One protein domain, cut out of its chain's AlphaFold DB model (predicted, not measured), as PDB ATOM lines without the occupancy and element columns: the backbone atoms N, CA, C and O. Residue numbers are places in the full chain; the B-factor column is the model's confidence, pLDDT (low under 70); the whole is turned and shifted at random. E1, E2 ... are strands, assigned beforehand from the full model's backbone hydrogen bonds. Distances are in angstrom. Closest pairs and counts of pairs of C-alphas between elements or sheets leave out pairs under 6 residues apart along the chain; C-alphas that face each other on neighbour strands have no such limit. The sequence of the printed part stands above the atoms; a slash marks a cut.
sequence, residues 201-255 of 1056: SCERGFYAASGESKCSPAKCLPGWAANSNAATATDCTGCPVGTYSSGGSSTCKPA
ATOM      1  N   SER A 201     156.296 163.284 115.314       86.44
ATOM      2  CA  SER A 201     156.823 162.714 116.557       86.44
ATOM      3  C   SER A 201     156.049 161.469 116.995       86.44
ATOM      4  O   SER A 201     154.834 161.369 116.820       86.44
ATOM      5  N   CYS A 202     156.757 160.522 117.606       86.06
ATOM      6  CA  CYS A 202     156.147 159.372 118.255       86.06
ATOM      7  C   CYS A 202     155.417 159.777 119.544       86.06
ATOM      8  O   CYS A 202     155.913 160.577 120.341       86.06
ATOM      9  N   GLU A 203     154.244 159.184 119.778       82.31
ATOM     10  CA  GLU A 203     153.519 159.343 121.041       82.31
ATOM     11  C   GLU A 203     154.324 158.764 122.219       82.31
ATOM     12  O   GLU A 203     155.053 157.776 122.076       82.31
ATOM     13  N   ARG A 204     154.177 159.352 123.418       79.75
ATOM     14  CA  ARG A 204     154.847 158.834 124.624       79.75
ATOM     15  C   ARG A 204     154.451 157.379 124.880       79.75
ATOM     16  O   ARG A 204     153.274 157.033 124.863       79.75
ATOM     17  N   GLY A 205     155.455 156.561 125.175       79.75
ATOM     18  CA  GLY A 205     155.354 155.101 125.228       79.75
ATOM     19  C   GLY A 205     156.000 154.415 124.021       79.75
ATOM     20  O   GLY A 205     156.240 153.206 124.061       79.75
ATOM     21  N   PHE A 206     156.340 155.172 122.977       86.19
ATOM     22  CA  PHE A 206     157.026 154.681 121.789       86.19
ATOM     23  C   PHE A 206     158.318 155.461 121.523       86.19
ATOM     24  O   PHE A 206     158.468 156.607 121.941       86.19
ATOM     25  N   TYR A 207     159.243 154.816 120.821       86.38
ATOM     26  CA  TYR A 207     160.522 155.362 120.380       86.38
ATOM     27  C   TYR A 207     160.683 155.150 118.869       86.38
ATOM     28  O   TYR A 207     160.022 154.286 118.286       86.38
ATOM     29  N   ALA A 208     161.570 155.914 118.241       89.44
ATOM     30  CA  ALA A 208     162.029 155.662 116.877       89.44
ATOM     31  C   ALA A 208     163.483 156.121 116.755       89.44
ATOM     32  O   ALA A 208     163.805 157.238 117.161       89.44
ATOM     33  N   ALA A 209     164.354 155.281 116.204       86.56
ATOM     34  CA  ALA A 209     165.704 155.712 115.852       86.56
ATOM     35  C   ALA A 209     165.678 156.541 114.554       86.56
ATOM     36  O   ALA A 209     164.776 156.383 113.725       86.56
ATOM     37  N   SER A 210     166.672 157.408 114.348       85.94
ATOM     38  CA  SER A 210     166.759 158.228 113.137       85.94
ATOM     39  C   SER A 210     166.657 157.389 111.854       85.94
ATOM     40  O   SER A 210     167.379 156.409 111.660       85.94
ATOM     41  N   GLY A 211     165.741 157.784 110.966       83.12
ATOM     42  CA  GLY A 211     165.452 157.071 109.719       83.12
ATOM     43  C   GLY A 211     164.431 155.929 109.823       83.12
ATOM     44  O   GLY A 211     164.115 155.323 108.798       83.12
ATOM     45  N   GLU A 212     163.885 155.616 111.003       87.62
ATOM     46  CA  GLU A 212     162.814 154.620 111.124       87.62
ATOM     47  C   GLU A 212     161.465 155.138 110.592       87.62
ATOM     48  O   GLU A 212     161.121 156.316 110.663       87.62
ATOM     49  N   SER A 213     160.664 154.224 110.038       84.31
ATOM     50  CA  SER A 213     159.364 154.531 109.419       84.31
ATOM     51  C   SER A 213     158.155 154.241 110.315       84.31
ATOM     52  O   SER A 213     157.018 154.476 109.907       84.31
ATOM     53  N   LYS A 214     158.375 153.696 111.519       88.38
ATOM     54  CA  LYS A 214     157.327 153.304 112.474       88.38
ATOM     55  C   LYS A 214     157.813 153.454 113.910       88.38
ATOM     56  O   LYS A 214     158.895 152.985 114.239       88.38
ATOM     57  N   CYS A 215     156.969 154.028 114.759       89.38
ATOM     58  CA  CYS A 215     157.207 154.111 116.193       89.38
ATOM     59  C   CYS A 215     157.121 152.713 116.828       89.38
ATOM     60  O   CYS A 215     156.116 152.012 116.676       89.38
ATOM     61  N   SER A 216     158.168 152.314 117.543       88.50
ATOM     62  CA  SER A 216     158.293 151.020 118.217       88.50
ATOM     63  C   SER A 216     157.996 151.148 119.718       88.50
ATOM     64  O   SER A 216     158.318 152.174 120.315       88.50
ATOM     65  N   PRO A 217     157.375 150.148 120.368       88.50
ATOM     66  CA  PRO A 217     157.026 150.232 121.786       88.50
ATOM     67  C   PRO A 217     158.273 150.240 122.680       88.50
ATOM     68  O   PRO A 217     159.155 149.386 122.545       88.50
ATOM     69  N   ALA A 218     158.338 151.191 123.613       85.81
ATOM     70  CA  ALA A 218     159.410 151.282 124.596       85.81
ATOM     71  C   ALA A 218     159.406 150.103 125.590       85.81
ATOM     72  O   ALA A 218     158.403 149.423 125.815       85.81
ATOM     73  N   LYS A 219     160.565 149.871 126.209       86.81
ATOM     74  CA  LYS A 219     160.859 148.802 127.170       86.81
ATOM     75  C   LYS A 219     161.300 149.383 128.517       86.81
ATOM     76  O   LYS A 219     162.262 148.912 129.117       86.81
ATOM     77  N   CYS A 220     160.607 150.423 128.979       82.94
ATOM     78  CA  CYS A 220     160.880 151.045 130.269       82.94
ATOM     79  C   CYS A 220     160.632 150.069 131.431       82.94
ATOM     80  O   CYS A 220     159.762 149.199 131.347       82.94
ATOM     81  N   LEU A 221     161.374 150.218 132.527       81.25
ATOM     82  CA  LEU A 221     161.111 149.469 133.757       81.25
ATOM     83  C   LEU A 221     159.792 149.940 134.409       81.25
ATOM     84  O   LEU A 221     159.364 151.071 134.168       81.25
ATOM     85  N   PRO A 222     159.131 149.115 135.242       79.69
ATOM     86  CA  PRO A 222     158.048 149.585 136.104       79.69
ATOM     87  C   PRO A 222     158.501 150.795 136.931       79.69
ATOM     88  O   PRO A 222     159.635 150.830 137.403       79.69
ATOM     89  N   GLY A 223     157.639 151.801 137.064       74.94
ATOM     90  CA  GLY A 223     157.977 153.111 137.627       74.94
ATOM     91  C   GLY A 223     158.494 154.139 136.616       74.94
ATOM     92  O   GLY A 223     158.611 155.312 136.963       74.94
ATOM     93  N   TRP A 224     158.761 153.741 135.369       79.62
ATOM     94  CA  TRP A 224     159.334 154.596 134.324       79.62
ATOM     95  C   TRP A 224     158.419 154.666 133.095       79.62
ATOM     96  O   TRP A 224     157.670 153.731 132.799       79.62
ATOM     97  N   ALA A 225     158.496 155.770 132.354       82.94
ATOM     98  CA  ALA A 225     157.799 155.972 131.086       82.94
ATOM     99  C   ALA A 225     158.766 156.507 130.021       82.94
ATOM    100  O   ALA A 225     159.774 157.134 130.347       82.94
ATOM    101  N   ALA A 226     158.466 156.265 128.743       84.25
ATOM    102  CA  ALA A 226     159.341 156.690 127.651       84.25
ATOM    103  C   ALA A 226     159.415 158.219 127.545       84.25
ATOM    104  O   ALA A 226     158.403 158.918 127.695       84.25
ATOM    105  N   ASN A 227     160.608 158.728 127.239       79.25
ATOM    106  CA  ASN A 227     160.819 160.148 127.001       79.25
ATOM    107  C   ASN A 227     160.025 160.645 125.784       79.25
ATOM    108  O   ASN A 227     159.690 159.899 124.862       79.25
ATOM    109  N   SER A 228     159.688 161.937 125.780       77.88
ATOM    110  CA  SER A 228     159.161 162.583 124.574       77.88
ATOM    111  C   SER A 228     160.243 162.585 123.502       77.88
ATOM    112  O   SER A 228     161.330 163.098 123.759       77.88
ATOM    113  N   ASN A 229     159.921 162.057 122.319       78.50
ATOM    114  CA  ASN A 229     160.863 161.821 121.222       78.50
ATOM    115  C   ASN A 229     161.987 160.828 121.586       78.50
ATOM    116  O   ASN A 229     163.135 161.030 121.200       78.50
ATOM    117  N   ALA A 230     161.656 159.764 122.328       80.56
ATOM    118  CA  ALA A 230     162.606 158.722 122.708       80.56
ATOM    119  C   ALA A 230     163.378 158.159 121.496       80.56
ATOM    120  O   ALA A 230     162.777 157.718 120.510       80.56
ATOM    121  N   ALA A 231     164.709 158.132 121.600       79.75
ATOM    122  CA  ALA A 231     165.602 157.637 120.548       79.75
ATOM    123  C   ALA A 231     165.767 156.107 120.577       79.75
ATOM    124  O   ALA A 231     166.044 155.470 119.562       79.75
ATOM    125  N   THR A 232     165.610 155.493 121.755       82.00
ATOM    126  CA  THR A 232     165.830 154.055 121.965       82.00
ATOM    127  C   THR A 232     164.763 153.443 122.867       82.00
ATOM    128  O   THR A 232     164.087 154.140 123.620       82.00
ATOM    129  N   ALA A 233     164.649 152.112 122.852       81.25
ATOM    130  CA  ALA A 233     163.683 151.379 123.674       81.25
ATOM    131  C   ALA A 233     163.830 151.609 125.191       81.25
ATOM    132  O   ALA A 233     162.887 151.338 125.930       81.25
ATOM    133  N   THR A 234     164.992 152.061 125.660       80.81
ATOM    134  CA  THR A 234     165.309 152.289 127.080       80.81
ATOM    135  C   THR A 234     165.472 153.770 127.426       80.81
ATOM    136  O   THR A 234     165.909 154.095 128.526       80.81
ATOM    137  N   ASP A 235     165.133 154.670 126.501       81.00
ATOM    138  CA  ASP A 235     165.146 156.118 126.709       81.00
ATOM    139  C   ASP A 235     163.895 156.542 127.503       81.00
ATOM    140  O   ASP A 235     162.834 156.864 126.956       81.00
ATOM    141  N   CYS A 236     164.008 156.423 128.825       82.19
ATOM    142  CA  CYS A 236     162.907 156.496 129.777       82.19
ATOM    143  C   CYS A 236     163.246 157.425 130.948       82.19
ATOM    144  O   CYS A 236     164.391 157.480 131.390       82.19
ATOM    145  N   THR A 237     162.225 158.068 131.511       75.56
ATOM    146  CA  THR A 237     162.316 158.880 132.735       75.56
ATOM    147  C   THR A 237     161.357 158.332 133.791       75.56
ATOM    148  O   THR A 237     160.286 157.807 133.462       75.56
ATOM    149  N   GLY A 238     161.756 158.415 135.062       76.75
ATOM    150  CA  GLY A 238     160.935 157.988 136.192       76.75
ATOM    151  C   GLY A 238     159.636 158.787 136.286       76.75
ATOM    152  O   GLY A 238     159.588 159.977 135.969       76.75
ATOM    153  N   CYS A 239     158.558 158.136 136.711       78.94
ATOM    154  CA  CYS A 239     157.286 158.815 136.899       78.94
ATOM    155  C   CYS A 239     157.340 159.746 138.115       78.94
ATOM    156  O   CYS A 239     157.733 159.294 139.196       78.94
ATOM    157  N   PRO A 240     156.950 161.029 137.959       71.31
ATOM    158  CA  PRO A 240     157.045 162.014 139.024       71.31
ATOM    159  C   PRO A 240     156.139 161.657 140.202       71.31
ATOM    160  O   PRO A 240     155.092 161.024 140.039       71.31
ATOM    161  N   VAL A 241     156.526 162.139 141.384       73.25
ATOM    162  CA  VAL A 241     155.778 162.024 142.645       73.25
ATOM    163  C   VAL A 241     154.275 162.268 142.439       73.25
ATOM    164  O   VAL A 241     153.889 163.289 141.864       73.25
ATOM    165  N   GLY A 242     153.446 161.335 142.916       73.88
ATOM    166  CA  GLY A 242     151.993 161.307 142.692       73.88
ATOM    167  C   GLY A 242     151.536 160.441 141.505       73.88
ATOM    168  O   GLY A 242     150.338 160.222 141.329       73.88
ATOM    169  N   THR A 243     152.459 159.909 140.695       81.12
ATOM    170  CA  THR A 243     152.136 159.081 139.520       81.12
ATOM    171  C   THR A 243     152.884 157.748 139.496       81.12
ATOM    172  O   THR A 243     153.953 157.613 140.084       81.12
ATOM    173  N   TYR A 244     152.317 156.763 138.796       82.44
ATOM    174  CA  TYR A 244     152.861 155.415 138.649       82.44
ATOM    175  C   TYR A 244     152.933 154.977 137.180       82.44
ATOM    176  O   TYR A 244     152.210 155.497 136.327       82.44
ATOM    177  N   SER A 245     153.770 153.980 136.882       85.69
ATOM    178  CA  SER A 245     153.809 153.305 135.575       85.69
ATOM    179  C   SER A 245     154.056 151.809 135.742       85.69
ATOM    180  O   SER A 245     154.921 151.395 136.510       85.69
ATOM    181  N   SER A 246     153.350 150.993 134.963       83.94
ATOM    182  CA  SER A 246     153.576 149.542 134.874       83.94
ATOM    183  C   SER A 246     154.813 149.155 134.042       83.94
ATOM    184  O   SER A 246     155.130 147.973 133.936       83.94
ATOM    185  N   GLY A 247     155.504 150.125 133.435       80.69
ATOM    186  CA  GLY A 247     156.635 149.907 132.530       80.69
ATOM    187  C   GLY A 247     156.227 149.639 131.074       80.69
ATOM    188  O   GLY A 247     155.063 149.781 130.680       80.69
ATOM    189  N   GLY A 248     157.205 149.290 130.240       83.25
ATOM    190  CA  GLY A 248     157.048 149.146 128.792       83.25
ATOM    191  C   GLY A 248     156.658 150.467 128.121       83.25
ATOM    192  O   GLY A 248     157.295 151.494 128.345       83.25
ATOM    193  N   SER A 249     155.585 150.432 127.329       83.50
ATOM    194  CA  SER A 249     154.979 151.606 126.686       83.50
ATOM    195  C   SER A 249     154.002 152.385 127.571       83.50
ATOM    196  O   SER A 249     153.373 153.323 127.083       83.50
ATOM    197  N   SER A 250     153.799 152.007 128.838       81.25
ATOM    198  CA  SER A 250     152.844 152.735 129.678       81.25
ATOM    199  C   SER A 250     153.355 154.131 130.050       81.25
ATOM    200  O   SER A 250     154.518 154.334 130.396       81.25
ATOM    201  N   THR A 251     152.466 155.115 129.935       83.25
ATOM    202  CA  THR A 251     152.687 156.484 130.401       83.25
ATOM    203  C   THR A 251     152.382 156.592 131.892       83.25
ATOM    204  O   THR A 251     151.599 155.807 132.431       83.25
ATOM    205  N   CYS A 252     152.983 157.581 132.556       84.19
ATOM    206  CA  CYS A 252     152.726 157.850 133.968       84.19
ATOM    207  C   CYS A 252     151.255 158.220 134.195       84.19
ATOM    208  O   CYS A 252     150.739 159.157 133.580       84.19
ATOM    209  N   LYS A 253     150.586 157.485 135.084       83.44
ATOM    210  CA  LYS A 253     149.181 157.678 135.460       83.44
ATOM    211  C   LYS A 253     149.070 158.157 136.907       83.44
ATOM    212  O   LYS A 253     149.925 157.797 137.711       83.44
ATOM    213  N   PRO A 254     148.026 158.923 137.267       80.94
ATOM    214  CA  PRO A 254     147.701 159.238 138.659       80.94
ATOM    215  C   PRO A 254     147.696 157.981 139.544       80.94
ATOM    216  O   PRO A 254     146.993 157.021 139.231       80.94
ATOM    217  N   ALA A 255     148.483 157.977 140.623       79.12
ATOM    218  CA  ALA A 255     148.395 156.944 141.656       79.12
ATOM    219  C   ALA A 255     147.158 157.169 142.546       79.12
ATOM    220  O   ALA A 255     146.534 158.229 142.491       79.12
TER     221      ALA A 255
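Overview. This is residues 201 to 255 of the 1056 residues of the protein "Serine/threonine kinase" of Thraustotheca clavata (UniProt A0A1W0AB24). This domain has little regular structure: it is a rod made mostly of loops that fold back on themselves, one after another along its length. Residues 206 to 217 fold back toward one end, the small hairpin of E1 and then E2 lies nearer the middle, and residues 243 to 254 fold back toward the other end. The printed part has 55 residues, with no named helix and two antiparallel strands; the class is all strand, though these hold only 6 residues. It is compact, with a radius of gyration of the C-alphas of 10.7 A, and spans 36 by 17 by 12 A.

Arrangement. Before the strands, look at residues 206 to 207, paired antiparallel with 216 to 217. Next, E1, residues 224 to 226, and E2, residues 236 to 238, form a hairpin with 146 degrees between their directions. The C-alphas of Trp 224 and Gly 238 face each other at 4.2 A; N 225 and O 237 are within hydrogen-bond range at 2.9 A. Further on, residues 243 to 244 pair antiparallel with 253 to 254.

Along the chain. Find C-alpha 224 at (159.334, 154.596, 134.324); from there E1 runs 7.0 A to C-alpha 226. E2 runs 6.9 A to C-alpha 238 at (160.935, 157.988, 136.192).

Size, cuts and confidence. The farthest C-alphas, of Gly 211 and Ala 255, are 36.2 A apart. The printed part has no cut, the link from E1 to E2 is short, and no printed residue is under 70 in pLDDT.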